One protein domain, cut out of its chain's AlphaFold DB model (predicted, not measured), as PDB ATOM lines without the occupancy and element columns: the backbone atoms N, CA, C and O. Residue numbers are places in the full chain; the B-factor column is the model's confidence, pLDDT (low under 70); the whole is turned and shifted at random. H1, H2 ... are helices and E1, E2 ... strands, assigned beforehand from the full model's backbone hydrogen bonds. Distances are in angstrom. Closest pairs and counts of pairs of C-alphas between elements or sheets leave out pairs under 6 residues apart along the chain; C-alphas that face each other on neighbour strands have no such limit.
ATOM      1  N   TYR A  76      -7.714  17.270  -0.506       97.56
ATOM      2  CA  TYR A  76      -6.279  17.530  -0.568       97.56
ATOM      3  C   TYR A  76      -5.451  16.334  -1.056       97.56
ATOM      4  O   TYR A  76      -5.739  15.188  -0.724       97.56
ATOM      5  N   VAL A  77      -4.389  16.615  -1.813       97.31
ATOM      6  CA  VAL A  77      -3.423  15.632  -2.322       97.31
ATOM      7  C   VAL A  77      -2.009  16.137  -2.058       97.31
ATOM      8  O   VAL A  77      -1.559  17.104  -2.680       97.31
ATOM      9  N   ASN A  78      -1.304  15.477  -1.141       96.81
ATOM     10  CA  ASN A  78       0.111  15.751  -0.897       96.81
ATOM     11  C   ASN A  78       0.948  15.291  -2.087       96.81
ATOM     12  O   ASN A  78       0.797  14.161  -2.528       96.81
ATOM     13  N   THR A  79       1.871  16.123  -2.557       94.62
ATOM     14  CA  THR A  79       2.919  15.723  -3.506       94.62
ATOM     15  C   THR A  79       4.282  16.153  -2.958       94.62
ATOM     16  O   THR A  79       4.327  16.978  -2.044       94.62
ATOM     17  N   PRO A  80       5.406  15.689  -3.532       91.12
ATOM     18  CA  PRO A  80       6.740  16.051  -3.055       91.12
ATOM     19  C   PRO A  80       7.047  17.548  -3.143       91.12
ATOM     20  O   PRO A  80       8.005  18.011  -2.541       91.12
ATOM     21  N   THR A  81       6.280  18.300  -3.938       89.12
ATOM     22  CA  THR A  81       6.564  19.717  -4.210       89.12
ATOM     23  C   THR A  81       5.473  20.657  -3.719       89.12
ATOM     24  O   THR A  81       5.780  21.773  -3.313       89.12
ATOM     25  N   HIS A  82       4.209  20.237  -3.768       92.56
ATOM     26  CA  HIS A  82       3.072  21.095  -3.458       92.56
ATOM     27  C   HIS A  82       1.939  20.292  -2.822       92.56
ATOM     28  O   HIS A  82       1.780  19.093  -3.075       92.56
ATOM     29  N   LEU A  83       1.088  20.983  -2.071       96.25
ATOM     30  CA  LEU A  83      -0.235  20.482  -1.734       96.25
ATOM     31  C   LEU A  83      -1.223  20.886  -2.825       96.25
ATOM     32  O   LEU A  83      -1.369  22.072  -3.117       96.25
ATOM     33  N   TYR A  84      -1.924  19.917  -3.405       96.94
ATOM     34  CA  TYR A  84      -3.015  20.175  -4.341       96.94
ATOM     35  C   TYR A  84      -4.369  20.011  -3.661       96.94
ATOM     36  O   TYR A  84      -4.505  19.288  -2.679       96.94
ATOM     37  N   HIS A  85      -5.378  20.683  -4.197       97.31
ATOM     38  CA  HIS A  85      -6.765  20.591  -3.780       97.31
ATOM     39  C   HIS A  85      -7.643  20.345  -5.006       97.31
ATOM     40  O   HIS A  85      -7.605  21.113  -5.971       97.31
ATOM     41  N   ILE A  86      -8.437  19.279  -4.955       96.50
ATOM     42  CA  ILE A  86      -9.380  18.888  -5.998       96.50
ATOM     43  C   ILE A  86     -10.788  19.143  -5.477       96.50
ATOM     44  O   ILE A  86     -11.218  18.548  -4.490       96.50
ATOM     45  N   ALA A  87     -11.522  20.016  -6.161       95.19
ATOM     46  CA  ALA A  87     -12.906  20.335  -5.841       95.19
ATOM     47  C   ALA A  87     -13.825  19.987  -7.006       95.19
ATOM     48  O   ALA A  87     -13.455  20.160  -8.166       95.19
ATOM     49  N   ARG A  88     -15.058  19.577  -6.703       92.44
ATOM     50  CA  ARG A  88     -16.104  19.457  -7.720       92.44
ATOM     51  C   ARG A  88     -16.611  20.842  -8.108       92.44
ATOM     52  O   ARG A  88     -16.809  21.699  -7.247       92.44
ATOM     53  N   LEU A  89     -16.841  21.043  -9.396       91.94
ATOM     54  CA  LEU A  89     -17.537  22.205  -9.927       91.94
ATOM     55  C   LEU A  89     -18.977  21.813 -10.269       91.94
ATOM     56  O   LEU A  89     -19.198  20.733 -10.824       91.94
ATOM     57  N   PRO A  90     -19.967  22.675  -9.982       87.44
ATOM     58  CA  PRO A  90     -21.283  22.535 -10.578       87.44
ATOM     59  C   PRO A  90     -21.140  22.605 -12.100       87.44
ATOM     60  O   PRO A  90     -20.763  23.637 -12.650       87.44
ATOM     61  N   ALA A  91     -21.427  21.499 -12.771       84.75
ATOM     62  CA  ALA A  91     -21.352  21.391 -14.215       84.75
ATOM     63  C   ALA A  91     -22.664  20.796 -14.723       84.75
ATOM     64  O   ALA A  91     -23.183  19.838 -14.150       84.75
ATOM     65  N   ARG A  92     -23.216  21.361 -15.800       82.75
ATOM     66  CA  ARG A  92     -24.392  20.805 -16.485       82.75
ATOM     67  C   ARG A  92     -23.951  19.697 -17.442       82.75
ATOM     68  O   ARG A  92     -24.164  19.792 -18.645       82.75
ATOM     69  N   THR A  93     -23.258  18.694 -16.912       81.94
ATOM     70  CA  THR A  93     -22.715  17.577 -17.689       81.94
ATOM     71  C   THR A  93     -23.351  16.279 -17.218       81.94
ATOM     72  O   THR A  93     -23.703  16.131 -16.051       81.94
ATOM     73  N   VAL A  94     -23.490  15.325 -18.135       86.75
ATOM     74  CA  VAL A  94     -23.974  13.968 -17.825       86.75
ATOM     75  C   VAL A  94     -22.842  13.046 -17.361       86.75
ATOM     76  O   VAL A  94     -23.007  11.833 -17.312       86.75
ATOM     77  N   LYS A  95     -21.664  13.607 -17.067       91.75
ATOM     78  CA  LYS A  95     -20.477  12.837 -16.707       91.75
ATOM     79  C   LYS A  95     -20.645  12.203 -15.341       91.75
ATOM     80  O   LYS A  95     -21.009  12.878 -14.377       91.75
ATOM     81  N   HIS A  96     -20.331  10.916 -15.280       91.50
ATOM     82  CA  HIS A  96     -20.465  10.142 -14.058       91.50
ATOM     83  C   HIS A  96     -19.233  10.282 -13.157       91.50
ATOM     84  O   HIS A  96     -19.362  10.568 -11.967       91.50
ATOM     85  N   GLY A  97     -18.039  10.165 -13.744       93.88
ATOM     86  CA  GLY A  97     -16.768  10.346 -13.047       93.88
ATOM     87  C   GLY A  97     -16.291  11.798 -12.946       93.88
ATOM     88  O   GLY A  97     -16.978  12.750 -13.332       93.88
ATOM     89  N   HIS A  98     -15.065  11.960 -12.447       94.94
ATOM     90  CA  HIS A  98     -14.383  13.253 -12.356       94.94
ATOM     91  C   HIS A  98     -13.610  13.548 -13.644       94.94
ATOM     92  O   HIS A  98     -12.676  12.830 -13.983       94.94
ATOM     93  N   GLY A  99     -13.983  14.608 -14.351       93.69
ATOM     94  CA  GLY A  99     -13.334  15.094 -15.569       93.69
ATOM     95  C   GLY A  99     -12.893  16.551 -15.435       93.69
ATOM     96  O   GLY A  99     -13.133  17.204 -14.415       93.69
ATOM     97  N   GLY A 100     -12.251  17.089 -16.473       91.50
ATOM     98  CA  GLY A 100     -11.798  18.487 -16.480       91.50
ATOM     99  C   GLY A 100     -12.949  19.498 -16.426       91.50
ATOM    100  O   GLY A 100     -12.800  20.595 -15.901       91.50
ATOM    101  N   GLU A 101     -14.118  19.113 -16.926       91.25
ATOM    102  CA  GLU A 101     -15.323  19.936 -17.011       91.25
ATOM    103  C   GLU A 101     -16.109  20.048 -15.697       91.25
ATOM    104  O   GLU A 101     -16.872  20.996 -15.520       91.25
ATOM    105  N   ASN A 102     -15.959  19.088 -14.779       94.06
ATOM    106  CA  ASN A 102     -16.723  19.030 -13.528       94.06
ATOM    107  C   ASN A 102     -15.836  19.022 -12.275       94.06
ATOM    108  O   ASN A 102     -16.344  18.894 -11.161       94.06
ATOM    109  N   THR A 103     -14.527  19.213 -12.435       95.00
ATOM    110  CA  THR A 103     -13.594  19.373 -11.323       95.00
ATOM    111  C   THR A 103     -12.637  20.530 -11.549       95.00
ATOM    112  O   THR A 103     -12.366  20.952 -12.668       95.00
ATOM    113  N   ARG A 104     -12.112  21.051 -10.444       94.75
ATOM    114  CA  ARG A 104     -11.056  22.050 -10.425       94.75
ATOM    115  C   ARG A 104      -9.902  21.529  -9.595       94.75
ATOM    116  O   ARG A 104     -10.082  21.240  -8.412       94.75
ATOM    117  N   LEU A 105      -8.726  21.498 -10.206       95.88
ATOM    118  CA  LEU A 105      -7.463  21.350  -9.505       95.88
ATOM    119  C   LEU A 105      -6.950  22.742  -9.113       95.88
ATOM    120  O   LEU A 105      -7.136  23.732  -9.822       95.88
ATOM    121  N   SER A 106      -6.345  22.853  -7.942       96.25
ATOM    122  CA  SER A 106      -5.693  24.065  -7.443       96.25
ATOM    123  C   SER A 106      -4.507  23.641  -6.590       96.25
ATOM    124  O   SER A 106      -4.520  22.534  -6.059       96.25
ATOM    125  N   TYR A 107      -3.494  24.485  -6.442       94.94
ATOM    126  CA  TYR A 107      -2.426  24.240  -5.470       94.94
ATOM    127  C   TYR A 107      -2.590  25.180  -4.279       94.94
ATOM    128  O   TYR A 107      -3.115  26.284  -4.422       94.94
ATOM    129  N   VAL A 108      -2.167  24.745  -3.100       94.94
ATOM    130  CA  VAL A 108      -2.176  25.564  -1.892       94.94
ATOM    131  C   VAL A 108      -0.878  26.361  -1.838       94.94
ATOM    132  O   VAL A 108       0.217  25.812  -1.953       94.94
ATOM    133  N   GLN A 109      -1.010  27.674  -1.715       91.06
ATOM    134  CA  GLN A 109       0.097  28.605  -1.568       91.06
ATOM    135  C   GLN A 109       0.646  28.572  -0.132       91.06
ATOM    136  O   GLN A 109      -0.088  28.227   0.795       91.06
ATOM    137  N   PRO A 110       1.893  29.027   0.099       86.00
ATOM    138  CA  PRO A 110       2.482  29.094   1.440       86.00
ATOM    139  C   PRO A 110       1.756  30.006   2.441       86.00
ATOM    140  O   PRO A 110       2.112  30.020   3.608       86.00
ATOM    141  N   ASN A 111       0.770  30.794   2.007       85.81
ATOM    142  CA  ASN A 111      -0.107  31.588   2.876       85.81
ATOM    143  C   ASN A 111      -1.467  30.900   3.132       85.81
ATOM    144  O   ASN A 111      -2.379  31.513   3.678       85.81
ATOM    145  N   GLY A 112      -1.637  29.655   2.677       86.50
ATOM    146  CA  GLY A 112      -2.876  28.885   2.767       86.50
ATOM    147  C   GLY A 112      -3.921  29.182   1.687       86.50
ATOM    148  O   GLY A 112      -4.923  28.470   1.630       86.50
ATOM    149  N   ALA A 113      -3.716  30.175   0.815       90.00
ATOM    150  CA  ALA A 113      -4.643  30.491  -0.271       90.00
ATOM    151  C   ALA A 113      -4.548  29.484  -1.431       90.00
ATOM    152  O   ALA A 113      -3.534  28.815  -1.615       90.00
ATOM    153  N   LEU A 114      -5.592  29.393  -2.259       93.06
ATOM    154  CA  LEU A 114      -5.564  28.554  -3.458       93.06
ATOM    155  C   LEU A 114      -5.051  29.317  -4.682       93.06
ATOM    156  O   LEU A 114      -5.642  30.308  -5.108       93.06
ATOM    157  N   GLY A 115      -3.990  28.791  -5.290       92.56
ATOM    158  CA  GLY A 115      -3.508  29.175  -6.611       92.56
ATOM    159  C   GLY A 115      -4.171  28.370  -7.732       92.56
ATOM    160  O   GLY A 115      -4.600  27.227  -7.544       92.56
ATOM    161  N   ARG A 116      -4.245  28.966  -8.925       89.31
ATOM    162  CA  ARG A 116      -4.726  28.287 -10.138       89.31
ATOM    163  C   ARG A 116      -3.640  27.386 -10.715       89.31
ATOM    164  O   ARG A 116      -2.465  27.712 -10.640       89.31
ATOM    165  N   THR A 117      -4.042  26.283 -11.331       91.44
ATOM    166  CA  THR A 117      -3.159  25.445 -12.144       91.44
ATOM    167  C   THR A 117      -3.777  25.262 -13.519       91.44
ATOM    168  O   THR A 117      -4.998  25.171 -13.640       91.44
ATOM    169  N   ASP A 118      -2.925  25.181 -14.535       88.62
ATOM    170  CA  ASP A 118      -3.329  24.869 -15.907       88.62
ATOM    171  C   ASP A 118      -3.472  23.352 -16.135       88.62
ATOM    172  O   ASP A 118      -3.797  22.898 -17.230       88.62
ATOM    173  N   THR A 119      -3.219  22.537 -15.102       91.69
ATOM    174  CA  THR A 119      -3.318  21.074 -15.178       91.69
ATOM    175  C   THR A 119      -4.740  20.621 -14.846       91.69
ATOM    176  O   THR A 119      -5.292  20.977 -13.806       91.69
ATOM    177  N   SER A 120      -5.334  19.798 -15.713       93.56
ATOM    178  CA  SER A 120      -6.610  19.133 -15.430       93.56
ATOM    179  C   SER A 120      -6.430  18.009 -14.405       93.56
ATOM    180  O   SER A 120      -5.341  17.449 -14.261       93.56
ATOM    181  N   VAL A 121      -7.512  17.610 -13.729       94.50
ATOM    182  CA  VAL A 121      -7.471  16.448 -12.823       94.50
ATOM    183  C   VAL A 121      -7.045  15.168 -13.552       94.50
ATOM    184  O   VAL A 121      -6.307  14.363 -12.995       94.50
ATOM    185  N   THR A 122      -7.447  15.014 -14.817       94.81
ATOM    186  CA  THR A 122      -7.118  13.856 -15.657       94.81
ATOM    187  C   THR A 122      -5.621  13.773 -15.924       94.81
ATOM    188  O   THR A 122      -5.013  12.744 -15.650       94.81
ATOM    189  N   ASN A 123      -4.997  14.878 -16.338       94.44
ATOM    190  CA  ASN A 123      -3.549  14.941 -16.550       94.44
ATOM    191  C   ASN A 123      -2.777  14.783 -15.236       94.44
ATOM    192  O   ASN A 123      -1.706  14.185 -15.209       94.44
ATOM    193  N   PHE A 124      -3.309  15.312 -14.134       94.81
ATOM    194  CA  PHE A 124      -2.704  15.150 -12.818       94.81
ATOM    195  C   PHE A 124      -2.667  13.675 -12.396       94.81
ATOM    196  O   PHE A 124      -1.601  13.178 -12.022       94.81
ATOM    197  N   ALA A 125      -3.797  12.976 -12.534       93.88
ATOM    198  CA  ALA A 125      -3.972  11.577 -12.160       93.88
ATOM    199  C   ALA A 125      -3.124  10.603 -12.990       93.88
ATOM    200  O   ALA A 125      -2.649   9.609 -12.450       93.88
ATOM    201  N   THR A 126      -2.907  10.891 -14.274       94.19
ATOM    202  CA  THR A 126      -2.121  10.031 -15.177       94.19
ATOM    203  C   THR A 126      -0.642  10.408 -15.249       94.19
ATOM    204  O   THR A 126       0.160   9.685 -15.840       94.19
ATOM    205  N   SER A 127      -0.238  11.533 -14.649       93.38
ATOM    206  CA  SER A 127       1.155  11.979 -14.698       93.38
ATOM    207  C   SER A 127       2.087  11.081 -13.884       93.38
ATOM    208  O   SER A 127       1.792  10.716 -12.747       93.38
ATOM    209  N   VAL A 128       3.293  10.846 -14.405       88.44
ATOM    210  CA  VAL A 128       4.349  10.103 -13.690       88.44
ATOM    211  C   VAL A 128       4.722  10.767 -12.360       88.44
ATOM    212  O   VAL A 128       5.038  10.106 -11.376       88.44
ATOM    213  N   LYS A 129       4.669  12.104 -12.312       90.69
ATOM    214  CA  LYS A 129       5.072  12.878 -11.131       90.69
ATOM    215  C   LYS A 129       4.030  12.848 -10.015       90.69
ATOM    216  O   LYS A 129       4.414  12.776  -8.852       90.69
ATOM    217  N   ASN A 130       2.739  12.920 -10.351       93.50
ATOM    218  CA  ASN A 130       1.677  13.129  -9.363       93.50
ATOM    219  C   ASN A 130       0.690  11.961  -9.246       93.50
ATOM    220  O   ASN A 130       0.023  11.849  -8.222       93.50
ATOM    221  N   GLY A 131       0.604  11.073 -10.237       94.44
ATOM    222  CA  GLY A 131      -0.424  10.033 -10.290       94.44
ATOM    223  C   GLY A 131      -0.375   9.059  -9.114       94.44
ATOM    224  O   GLY A 131      -1.406   8.760  -8.516       94.44
ATOM    225  N   LYS A 132       0.830   8.664  -8.677       95.31
ATOM    226  CA  LYS A 132       1.013   7.854  -7.459       95.31
ATOM    227  C   LYS A 132       0.456   8.551  -6.216       95.31
ATOM    228  O   LYS A 132      -0.214   7.932  -5.397       95.31
ATOM    229  N   TRP A 133       0.719   9.844  -6.080       95.38
ATOM    230  CA  TRP A 133       0.257  10.637  -4.944       95.38
ATOM    231  C   TRP A 133      -1.257  10.831  -4.958       95.38
ATOM    232  O   TRP A 133      -1.908  10.760  -3.917       95.38
ATOM    233  N   TYR A 134      -1.829  10.996  -6.149       95.69
ATOM    234  CA  TYR A 134      -3.271  11.020  -6.329       95.69
ATOM    235  C   TYR A 134      -3.926   9.686  -5.944       95.69
ATOM    236  O   TYR A 134      -4.912   9.689  -5.209       95.69
ATOM    237  N   LYS A 135      -3.344   8.550  -6.359       95.44
ATOM    238  CA  LYS A 135      -3.781   7.207  -5.944       95.44
ATOM    239  C   LYS A 135      -3.790   7.061  -4.421       95.44
ATOM    240  O   LYS A 135      -4.817   6.685  -3.863       95.44
ATOM    241  N   LEU A 136      -2.697   7.434  -3.750       95.25
ATOM    242  CA  LEU A 136      -2.597   7.396  -2.284       95.25
ATOM    243  C   LEU A 136      -3.686   8.240  -1.606       95.25
ATOM    244  O   LEU A 136      -4.343   7.770  -0.677       95.25
ATOM    245  N   ALA A 137      -3.946   9.449  -2.108       95.62
ATOM    246  CA  ALA A 137      -5.012  10.298  -1.579       95.62
ATOM    247  C   ALA A 137      -6.411   9.683  -1.780       95.62
ATOM    248  O   ALA A 137      -7.239   9.732  -0.867       95.62
ATOM    249  N   CYS A 138      -6.672   9.045  -2.929       94.81
ATOM    250  CA  CYS A 138      -7.924   8.317  -3.184       94.81
ATOM    251  C   CYS A 138      -8.114   7.139  -2.219       94.81
ATOM    252  O   CYS A 138      -9.235   6.862  -1.794       94.81
ATOM    253  N   GLN A 139      -7.012   6.502  -1.820       92.94
ATOM    254  CA  GLN A 139      -6.958   5.434  -0.819       92.94
ATOM    255  C   GLN A 139      -6.927   5.959   0.627       92.94
ATOM    256  O   GLN A 139      -6.797   5.180   1.566       92.94
ATOM    257  N   LYS A 140      -7.082   7.277   0.824       92.75
ATOM    258  CA  LYS A 140      -7.061   7.956   2.129       92.75
ATOM    259  C   LYS A 140      -5.752   7.767   2.904       92.75
ATOM    260  O   LYS A 140      -5.750   7.838   4.130       92.75
TER     261      LYS A 140
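Overview. This is residues 76 to 140 of the 219 residues of an uncharacterized protein of Thalassospira sp (UniProt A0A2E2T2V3). A small, twisted sheet of four strands, E1 to E4, has two short helices, H1 and H2, meeting in a corner at its side, and a long loop, residues 89 to 102, extends the E2-E3 hairpin at one end. The printed part has 65 residues, in the order E1 E2 E3 E4 H1 H2; the sheet has that strand order and is antiparallel. The class is mixed, helices and strands, with 32 residues in named elements, under half. The whole is compact, with a radius of gyration of the C-alphas of 11.8 A and spans of 34 by 25 by 21 A.

Along the chain. E1, residues 76 to 78, begins at C-alpha 76 (-6.279, 17.530, -0.568). E2, residues 83 to 88, is 17.0 A long, and E3, residues 103 to 108, 16.1 A. E4 is residues 114 to 116, H1 residues 121 to 126. H2, residues 131 to 138, is 10.5 A long and ends at C-alpha 138 (-7.924, 8.317, -3.184).

Arrangement. The strands form a meander, each the antiparallel neighbour of the one before, and three hairpins. N 77 and O 84 of E1 and E2 are 2.8 A apart, within hydrogen-bond range, as are N 85 and O 106 of E2 and E3, 2.8 A, and N 115 and O 107 of E4 and E3, 2.8 A. From edge to edge the strands' lines turn by 100 degrees. E1 and E4 are apart. H1 only grazes the sheet; its closest C-alphas to E3 are those of Val 121 and Leu 105, 5.9 A. H2 only grazes it too; its closest to E1 are those of Ala 137 and Val 77, 5.6 A. H1 and H2 touch only at the corner, the C-alphas of Ala 125 and Gly 131 being 4.3 A apart, at a steep tilt of 61 degrees, opposite ways. In H1 and H2 every O i to N i+4 pair is within hydrogen-bond range.

Size, cuts and confidence. The two farthest C-alphas, of Val 94 and Asn 111, are 36.2 A apart. The printed part has no cut. The link E2 to E3 is long; the other links are tight. Mean pLDDT of the printed part is 92.7, and no printed residue is under 70.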